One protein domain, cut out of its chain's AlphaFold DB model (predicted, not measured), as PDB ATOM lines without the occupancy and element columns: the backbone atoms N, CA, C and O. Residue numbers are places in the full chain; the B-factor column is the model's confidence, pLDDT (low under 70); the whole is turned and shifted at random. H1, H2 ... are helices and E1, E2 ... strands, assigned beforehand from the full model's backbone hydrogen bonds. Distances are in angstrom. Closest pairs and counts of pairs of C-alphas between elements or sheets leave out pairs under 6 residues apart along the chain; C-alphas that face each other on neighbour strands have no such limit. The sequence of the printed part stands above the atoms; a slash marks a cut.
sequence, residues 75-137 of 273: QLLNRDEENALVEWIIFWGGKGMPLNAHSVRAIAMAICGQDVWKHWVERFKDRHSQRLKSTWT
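Overview. This is residues 75 to 137 of the 273 residues of the protein "HTH CENPB-type domain-containing protein" of Serendipita indica (strain DSM 11827) (UniProt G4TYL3). Three helices and a final strand form a loose ring: H1 is the long side, H2 folds back beside it, H3 crosses near H2's first residues, and E1 runs from H3 back past H1, where Leu 132 comes near Val 86. The printed part has 63 residues, with three named helices and one named strand in the order H1, H2, H3, E1; its class is mostly helix. It is compact, with a radius of gyration of the C-alphas of 11.0 A and spans of 29 by 20 by 17 A.

Arrangement. Start with H1, residues 79 to 94, and H2, residues 101 to 112. They are close but not clearly touching, with closest C-alphas Glu 81 and Ile 111 at 7.8 A, and run opposite ways at a steep tilt of 36 degrees, only just beyond shallow. Next find H3, residues 120 to 127: residues 101 to 105 of H2 alone touch it, about perpendicular at 85 degrees, the closest C-alphas being Arg 105 and Val 121, 6.3 A apart. H1 and H3 are apart, but only just, at 8.3 A. E1, residues 132 to 136, pairs with no named strand; its Leu 132 has its C-alpha 6.3 A from that of Lys 125 in H3 and 7.6 A from that of Val 86 in H1. E1 and H2 are apart. In H1, H2 and H3 every O i to N i+4 pair is within hydrogen-bond range.

Along the chain. Find C-alpha 79 at (24.901, 21.556, -24.350); from there H1 runs 22.6 A to Gly 94. H2 runs 16.4 A from Ala 101 to Cys 112, and H3 10.5 A from Trp 120 to Arg 127. E1 runs 13.3 A from Leu 132 to C-alpha 136 at (18.754, 12.296, -49.399).

Size, cuts and confidence. The C-alphas of Gln 75 and Gly 96, 29.5 A apart, are the two farthest apart. The printed part has no cut, and no link is long. The mean pLDDT of the printed part is 85.8; look for values under 70 at residues 95 to 96 and 137.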
ATOM      1  N   GLN A  75      27.700  29.410 -27.608       82.50
ATOM      2  CA  GLN A  75      26.729  28.821 -28.522       82.50
ATOM      3  C   GLN A  75      25.327  29.339 -28.237       82.50
ATOM      4  O   GLN A  75      24.993  29.733 -27.129       82.50
ATOM      5  N   LEU A  76      24.523  29.335 -29.298       84.19
ATOM      6  CA  LEU A  76      23.128  29.748 -29.252       84.19
ATOM      7  C   LEU A  76      22.283  28.835 -28.353       84.19
ATOM      8  O   LEU A  76      21.403  29.319 -27.658       84.19
ATOM      9  N   LEU A  77      22.546  27.529 -28.424       86.38
ATOM     10  CA  LEU A  77      21.923  26.517 -27.586       86.38
ATOM     11  C   LEU A  77      22.970  25.995 -26.612       86.38
ATOM     12  O   LEU A  77      24.136  25.813 -26.987       86.38
ATOM     13  N   ASN A  78      22.553  25.741 -25.377       87.56
ATOM     14  CA  ASN A  78      23.410  25.091 -24.402       87.56
ATOM     15  C   ASN A  78      23.614  23.607 -24.766       87.56
ATOM     16  O   ASN A  78      23.000  23.054 -25.683       87.56
ATOM     17  N   ARG A  79      24.521  22.942 -24.048       85.62
ATOM     18  CA  ARG A  79      24.901  21.556 -24.350       85.62
ATOM     19  C   ARG A  79      23.727  20.580 -24.240       85.62
ATOM     20  O   ARG A  79      23.651  19.642 -25.035       85.62
ATOM     21  N   ASP A  80      22.835  20.790 -23.281       88.12
ATOM     22  CA  ASP A  80      21.705  19.897 -23.028       88.12
ATOM     23  C   ASP A  80      20.593  20.103 -24.060       88.12
ATOM     24  O   ASP A  80      20.057  19.129 -24.585       88.12
ATOM     25  N   GLU A  81      20.337  21.350 -24.456       90.25
ATOM     26  CA  GLU A  81      19.442  21.709 -25.561       90.25
ATOM     27  C   GLU A  81      19.927  21.134 -26.894       90.25
ATOM     28  O   GLU A  81      19.148  20.524 -27.632       90.25
ATOM     29  N   GLU A  82      21.223  21.273 -27.204       91.56
ATOM     30  CA  GLU A  82      21.786  20.667 -28.411       91.56
ATOM     31  C   GLU A  82      21.656  19.143 -28.380       91.56
ATOM     32  O   GLU A  82      21.271  18.544 -29.385       91.56
ATOM     33  N   ASN A  83      21.942  18.506 -27.240       91.00
ATOM     34  CA  ASN A  83      21.807  17.058 -27.099       91.00
ATOM     35  C   ASN A  83      20.355  16.602 -27.267       91.00
ATOM     36  O   ASN A  83      20.113  15.648 -28.008       91.00
ATOM     37  N   ALA A  84      19.395  17.293 -26.652       92.38
ATOM     38  CA  ALA A  84      17.973  17.003 -26.804       92.38
ATOM     39  C   ALA A  84      17.537  17.110 -28.273       92.38
ATOM     40  O   ALA A  84      16.852  16.224 -28.786       92.38
ATOM     41  N   LEU A  85      18.007  18.138 -28.989       92.94
ATOM     42  CA  LEU A  85      17.737  18.299 -30.415       92.94
ATOM     43  C   LEU A  85      18.360  17.171 -31.257       92.94
ATOM     44  O   LEU A  85      17.733  16.689 -32.203       92.94
ATOM     45  N   VAL A  86      19.570  16.713 -30.919       93.69
ATOM     46  CA  VAL A  86      20.194  15.550 -31.573       93.69
ATOM     47  C   VAL A  86      19.359  14.285 -31.357       93.69
ATOM     48  O   VAL A  86      19.090  13.578 -32.331       93.69
ATOM     49  N   GLU A  87      18.931  14.000 -30.124       92.25
ATOM     50  CA  GLU A  87      18.074  12.840 -29.826       92.25
ATOM     51  C   GLU A  87      16.754  12.911 -30.590       92.25
ATOM     52  O   GLU A  87      16.324  11.928 -31.192       92.25
ATOM     53  N   TRP A  88      16.147  14.096 -30.643       87.69
ATOM     54  CA  TRP A  88      14.911  14.341 -31.377       87.69
ATOM     55  C   TRP A  88      15.067  14.030 -32.872       87.69
ATOM     56  O   TRP A  88      14.254  13.310 -33.456       87.69
ATOM     57  N   ILE A  89      16.147  14.511 -33.499       89.56
ATOM     58  CA  ILE A  89      16.460  14.227 -34.910       89.56
ATOM     59  C   ILE A  89      16.630  12.718 -35.142       89.56
ATOM     60  O   ILE A  89      16.123  12.181 -36.130       89.56
ATOM     61  N   ILE A  90      17.327  12.021 -34.241       88.75
ATOM     62  CA  ILE A  90      17.536  10.571 -34.335       88.75
ATOM     63  C   ILE A  90      16.204   9.824 -34.191       88.75
ATOM     64  O   ILE A  90      15.913   8.944 -35.009       88.75
ATOM     65  N   PHE A  91      15.387  10.189 -33.203       81.94
ATOM     66  CA  PHE A  91      14.089   9.579 -32.926       81.94
ATOM     67  C   PHE A  91      13.155   9.658 -34.139       81.94
ATOM     68  O   PHE A  91      12.703   8.626 -34.643       81.94
ATOM     69  N   TRP A  92      12.930  10.861 -34.675       76.50
ATOM     70  CA  TRP A  92      12.036  11.063 -35.820       76.50
ATOM     71  C   TRP A  92      12.593  10.481 -37.122       76.50
ATOM     72  O   TRP A  92      11.849   9.880 -37.903       76.50
ATOM     73  N   GLY A  93      13.915  10.539 -37.322       77.50
ATOM     74  CA  GLY A  93      14.577   9.820 -38.412       77.50
ATOM     75  C   GLY A  93      14.310   8.311 -38.361       77.50
ATOM     76  O   GLY A  93      14.052   7.693 -39.395       77.50
ATOM     77  N   GLY A  94      14.273   7.729 -37.157       70.06
ATOM     78  CA  GLY A  94      13.989   6.307 -36.941       70.06
ATOM     79  C   GLY A  94      12.534   5.931 -37.223       70.06
ATOM     80  O   GLY A  94      12.259   4.813 -37.651       70.06
ATOM     81  N   LYS A  95      11.608   6.881 -37.053       68.25
ATOM     82  CA  LYS A  95      10.180   6.730 -37.369       68.25
ATOM     83  C   LYS A  95       9.844   6.963 -38.847       68.25
ATOM     84  O   LYS A  95       8.680   6.870 -39.219       68.25
ATOM     85  N   GLY A  96      10.834   7.236 -39.702       66.44
ATOM     86  CA  GLY A  96      10.587   7.540 -41.115       66.44
ATOM     87  C   GLY A  96      10.015   8.943 -41.334       66.44
ATOM     88  O   GLY A  96       9.246   9.166 -42.266       66.44
ATOM     89  N   MET A  97      10.380   9.890 -40.468       71.62
ATOM     90  CA  MET A  97      10.035  11.308 -40.586       71.62
ATOM     91  C   MET A  97      11.274  12.176 -40.304       71.62
ATOM     92  O   MET A  97      11.328  12.907 -39.320       71.62
ATOM     93  N   PRO A  98      12.332  12.067 -41.121       79.88
ATOM     94  CA  PRO A  98      13.579  12.772 -40.908       79.88
ATOM     95  C   PRO A  98      13.380  14.276 -41.106       79.88
ATOM     96  O   PRO A  98      12.676  14.718 -42.013       79.88
ATOM     97  N   LEU A  99      14.036  15.067 -40.262       82.38
ATOM     98  CA  LEU A  99      13.898  16.518 -40.272       82.38
ATOM     99  C   LEU A  99      14.851  17.139 -41.295       82.38
ATOM    100  O   LEU A  99      16.049  16.845 -41.319       82.38
ATOM    101  N   ASN A 100      14.327  18.022 -42.146       84.12
ATOM    102  CA  ASN A 100      15.152  18.811 -43.055       84.12
ATOM    103  C   ASN A 100      15.821  19.987 -42.316       84.12
ATOM    104  O   ASN A 100      15.477  20.315 -41.180       84.12
ATOM    105  N   ALA A 101      16.807  20.625 -42.955       86.31
ATOM    106  CA  ALA A 101      17.554  21.716 -42.327       86.31
ATOM    107  C   ALA A 101      16.664  22.910 -41.932       86.31
ATOM    108  O   ALA A 101      16.931  23.560 -40.926       86.31
ATOM    109  N   HIS A 102      15.596  23.174 -42.689       84.25
ATOM    110  CA  HIS A 102      14.646  24.236 -42.375       84.25
ATOM    111  C   HIS A 102      13.880  23.929 -41.080       84.25
ATOM    112  O   HIS A 102      13.857  24.761 -40.178       84.25
ATOM    113  N   SER A 103      13.347  22.711 -40.933       85.19
ATOM    114  CA  SER A 103      12.662  22.266 -39.713       85.19
ATOM    115  C   SER A 103      13.585  22.281 -38.495       85.19
ATOM    116  O   SER A 103      13.189  22.752 -37.437       85.19
ATOM    117  N   VAL A 104      14.837  21.828 -38.641       89.25
ATOM    118  CA  VAL A 104      15.825  21.879 -37.545       89.25
ATOM    119  C   VAL A 104      16.122  23.325 -37.134       89.25
ATOM    120  O   VAL A 104      16.208  23.609 -35.943       89.25
ATOM    121  N   ARG A 105      16.233  24.255 -38.095       89.81
ATOM    122  CA  ARG A 105      16.399  25.691 -37.808       89.81
ATOM    123  C   ARG A 105      15.179  26.261 -37.080       89.81
ATOM    124  O   ARG A 105      15.362  26.998 -36.123       89.81
ATOM    125  N   ALA A 106      13.967  25.906 -37.506       84.38
ATOM    126  CA  ALA A 106      12.729  26.360 -36.874       84.38
ATOM    127  C   ALA A 106      12.603  25.863 -35.424       84.38
ATOM    128  O   ALA A 106      12.236  26.629 -34.540       84.38
ATOM    129  N   ILE A 107      12.980  24.608 -35.155       88.38
ATOM    130  CA  ILE A 107      13.019  24.074 -33.786       88.38
ATOM    131  C   ILE A 107      14.072  24.815 -32.955       88.38
ATOM    132  O   ILE A 107      13.791  25.207 -31.828       88.38
ATOM    133  N   ALA A 108      15.261  25.064 -33.512       89.94
ATOM    134  CA  ALA A 108      16.291  25.830 -32.817       89.94
ATOM    135  C   ALA A 108      15.814  27.251 -32.467       89.94
ATOM    136  O   ALA A 108      16.010  27.670 -31.332       89.94
ATOM    137  N   MET A 109      15.129  27.945 -33.388       90.38
ATOM    138  CA  MET A 109      14.498  29.249 -33.122       90.38
ATOM    139  C   MET A 109      13.488  29.182 -31.979       90.38
ATOM    140  O   MET A 109      13.466  30.071 -31.134       90.38
ATOM    141  N   ALA A 110      12.657  28.138 -31.953       89.19
ATOM    142  CA  ALA A 110      11.653  27.960 -30.912       89.19
ATOM    143  C   ALA A 110      12.286  27.745 -29.528       89.19
ATOM    144  O   ALA A 110      11.754  28.241 -28.542       89.19
ATOM    145  N   ILE A 111      13.428  27.051 -29.456       89.38
ATOM    146  CA  ILE A 111      14.164  26.845 -28.200       89.38
ATOM    147  C   ILE A 111      14.828  28.151 -27.739       89.38
ATOM    148  O   ILE A 111      14.706  28.518 -26.576       89.38
ATOM    149  N   CYS A 112      15.517  28.871 -28.634       87.62
ATOM    150  CA  CYS A 112      16.310  30.046 -28.250       87.62
ATOM    151  C   CYS A 112      15.540  31.378 -28.250       87.62
ATOM    152  O   CYS A 112      16.115  32.403 -27.879       87.62
ATOM    153  N   GLY A 113      14.290  31.397 -28.723       87.88
ATOM    154  CA  GLY A 113      13.427  32.585 -28.755       87.88
ATOM    155  C   GLY A 113      13.910  33.722 -29.665       87.88
ATOM    156  O   GLY A 113      13.481  34.860 -29.503       87.88
ATOM    157  N   GLN A 114      14.817  33.447 -30.605       88.88
ATOM    158  CA  GLN A 114      15.434  34.450 -31.482       88.88
ATOM    159  C   GLN A 114      15.691  33.883 -32.879       88.88
ATOM    160  O   GLN A 114      15.710  32.664 -33.074       88.88
ATOM    161  N   ASP A 115      15.911  34.763 -33.858       87.50
ATOM    162  CA  ASP A 115      16.227  34.320 -35.214       87.50
ATOM    163  C   ASP A 115      17.605  33.645 -35.266       87.50
ATOM    164  O   ASP A 115      18.611  34.136 -34.749       87.50
ATOM    165  N   VAL A 116      17.653  32.488 -35.920       89.69
ATOM    166  CA  VAL A 116      18.844  31.642 -35.991       89.69
ATOM    167  C   VAL A 116      19.528  31.837 -37.326       89.69
ATOM    168  O   VAL A 116      18.910  31.697 -38.375       89.69
ATOM    169  N   TRP A 117      20.831  32.084 -37.338       87.88
ATOM    170  CA  TRP A 117      21.564  32.294 -38.586       87.88
ATOM    171  C   TRP A 117      21.477  31.102 -39.565       87.88
ATOM    172  O   TRP A 117      21.501  29.937 -39.166       87.88
ATOM    173  N   LYS A 118      21.431  31.372 -40.878       83.00
ATOM    174  CA  LYS A 118      21.123  30.363 -41.916       83.00
ATOM    175  C   LYS A 118      22.085  29.164 -41.989       83.00
ATOM    176  O   LYS A 118      21.633  28.064 -42.289       83.00
ATOM    177  N   HIS A 119      23.378  29.326 -41.675       87.75
ATOM    178  CA  HIS A 119      24.325  28.191 -41.641       87.75
ATOM    179  C   HIS A 119      24.523  27.599 -40.240       87.75
ATOM    180  O   HIS A 119      25.415  26.773 -40.035       87.75
ATOM    181  N   TRP A 120      23.713  27.995 -39.256       92.69
ATOM    182  CA  TRP A 120      23.789  27.410 -37.920       92.69
ATOM    183  C   TRP A 120      23.581  25.892 -37.964       92.69
ATOM    184  O   TRP A 120      24.361  25.165 -37.355       92.69
ATOM    185  N   VAL A 121      22.625  25.408 -38.768       90.31
ATOM    186  CA  VAL A 121      22.324  23.971 -38.917       90.31
ATOM    187  C   VAL A 121      23.501  23.200 -39.516       90.31
ATOM    188  O   VAL A 121      23.779  22.071 -39.116       90.31
ATOM    189  N   GLU A 122      24.229  23.807 -40.453       87.81
ATOM    190  CA  GLU A 122      25.436  23.206 -41.020       87.81
ATOM    191  C   GLU A 122      26.531  23.071 -39.958       87.81
ATOM    192  O   GLU A 122      27.081  21.984 -39.781       87.81
ATOM    193  N   ARG A 123      26.767  24.129 -39.173       89.69
ATOM    194  CA  ARG A 123      27.727  24.089 -38.062       89.69
ATOM    195  C   ARG A 123      27.301  23.120 -36.956       89.69
ATOM    196  O   ARG A 123      28.157  22.444 -36.396       89.69
ATOM    197  N   PHE A 124      26.009  23.050 -36.641       90.94
ATOM    198  CA  PHE A 124      25.430  22.102 -35.686       90.94
ATOM    199  C   PHE A 124      25.681  20.659 -36.134       90.94
ATOM    200  O   PHE A 124      26.232  19.853 -35.385       90.94
ATOM    201  N   LYS A 125      25.391  20.351 -37.400       90.25
ATOM    202  CA  LYS A 125      25.690  19.048 -38.006       90.25
ATOM    203  C   LYS A 125      27.184  18.717 -37.944       90.25
ATOM    204  O   LYS A 125      27.534  17.571 -37.682       90.25
ATOM    205  N   ASP A 126      28.064  19.689 -38.181       86.75
ATOM    206  CA  ASP A 126      29.511  19.465 -38.135       86.75
ATOM    207  C   ASP A 126      30.007  19.169 -36.710       86.75
ATOM    208  O   ASP A 126      30.798  18.234 -36.523       86.75
ATOM    209  N   ARG A 127      29.493  19.898 -35.704       88.31
ATOM    210  CA  ARG A 127      29.742  19.623 -34.276       88.31
ATOM    211  C   ARG A 127      29.306  18.208 -33.899       88.31
ATOM    212  O   ARG A 127      30.080  17.460 -33.309       88.31
ATOM    213  N   HIS A 128      28.120  17.806 -34.347       89.19
ATOM    214  CA  HIS A 128      27.528  16.497 -34.058       89.19
ATOM    215  C   HIS A 128      27.792  15.459 -35.148       89.19
ATOM    216  O   HIS A 128      27.065  14.473 -35.271       89.19
ATOM    217  N   SER A 129      28.857  15.629 -35.935       86.19
ATOM    218  CA  SER A 129      29.127  14.782 -37.103       86.19
ATOM    219  C   SER A 129      29.393  13.316 -36.758       86.19
ATOM    220  O   SER A 129      29.265  12.466 -37.637       86.19
ATOM    221  N   GLN A 130      29.727  12.997 -35.503       85.50
ATOM    222  CA  GLN A 130      29.830  11.618 -35.003       85.50
ATOM    223  C   GLN A 130      28.463  10.940 -34.857       85.50
ATOM    224  O   GLN A 130      28.356   9.725 -34.996       85.50
ATOM    225  N   ARG A 131      27.409  11.722 -34.608       89.75
ATOM    226  CA  ARG A 131      26.057  11.232 -34.324       89.75
ATOM    227  C   ARG A 131      25.095  11.446 -35.480       89.75
ATOM    228  O   ARG A 131      24.191  10.638 -35.657       89.75
ATOM    229  N   LEU A 132      25.300  12.488 -36.280       90.25
ATOM    230  CA  LEU A 132      24.411  12.901 -37.359       90.25
ATOM    231  C   LEU A 132      25.089  12.827 -38.730       90.25
ATOM    232  O   LEU A 132      26.309  12.955 -38.871       90.25
ATOM    233  N   LYS A 133      24.270  12.648 -39.765       87.75
ATOM    234  CA  LYS A 133      24.648  12.779 -41.176       87.75
ATOM    235  C   LYS A 133      23.508  13.406 -41.973       87.75
ATOM    236  O   LYS A 133      22.343  13.284 -41.601       87.75
ATOM    237  N   SER A 134      23.838  14.030 -43.101       85.00
ATOM    238  CA  SER A 134      22.835  14.419 -44.094       85.00
ATOM    239  C   SER A 134      22.658  13.304 -45.113       85.00
ATOM    240  O   SER A 134      23.648  12.820 -45.657       85.00
ATOM    241  N   THR A 135      21.416  12.918 -45.384       79.94
ATOM    242  CA  THR A 135      21.085  11.914 -46.407       79.94
ATOM    243  C   THR A 135      19.909  12.412 -47.243       79.94
ATOM    244  O   THR A 135      19.032  13.111 -46.734       79.94
ATOM    245  N   TRP A 136      19.908  12.077 -48.532       75.56
ATOM    246  CA  TRP A 136      18.754  12.296 -49.399       75.56
ATOM    247  C   TRP A 136      17.668  11.281 -49.070       75.56
ATOM    248  O   TRP A 136      17.921  10.075 -49.047       75.56
ATOM    249  N   THR A 137      16.461  11.768 -48.815       69.62
ATOM    250  CA  THR A 137      15.319  10.902 -48.538       69.62
ATOM    251  C   THR A 137      14.829  10.275 -49.835       69.62
ATOM    252  O   THR A 137      14.569  10.992 -50.803       69.62
TER     253      THR A 137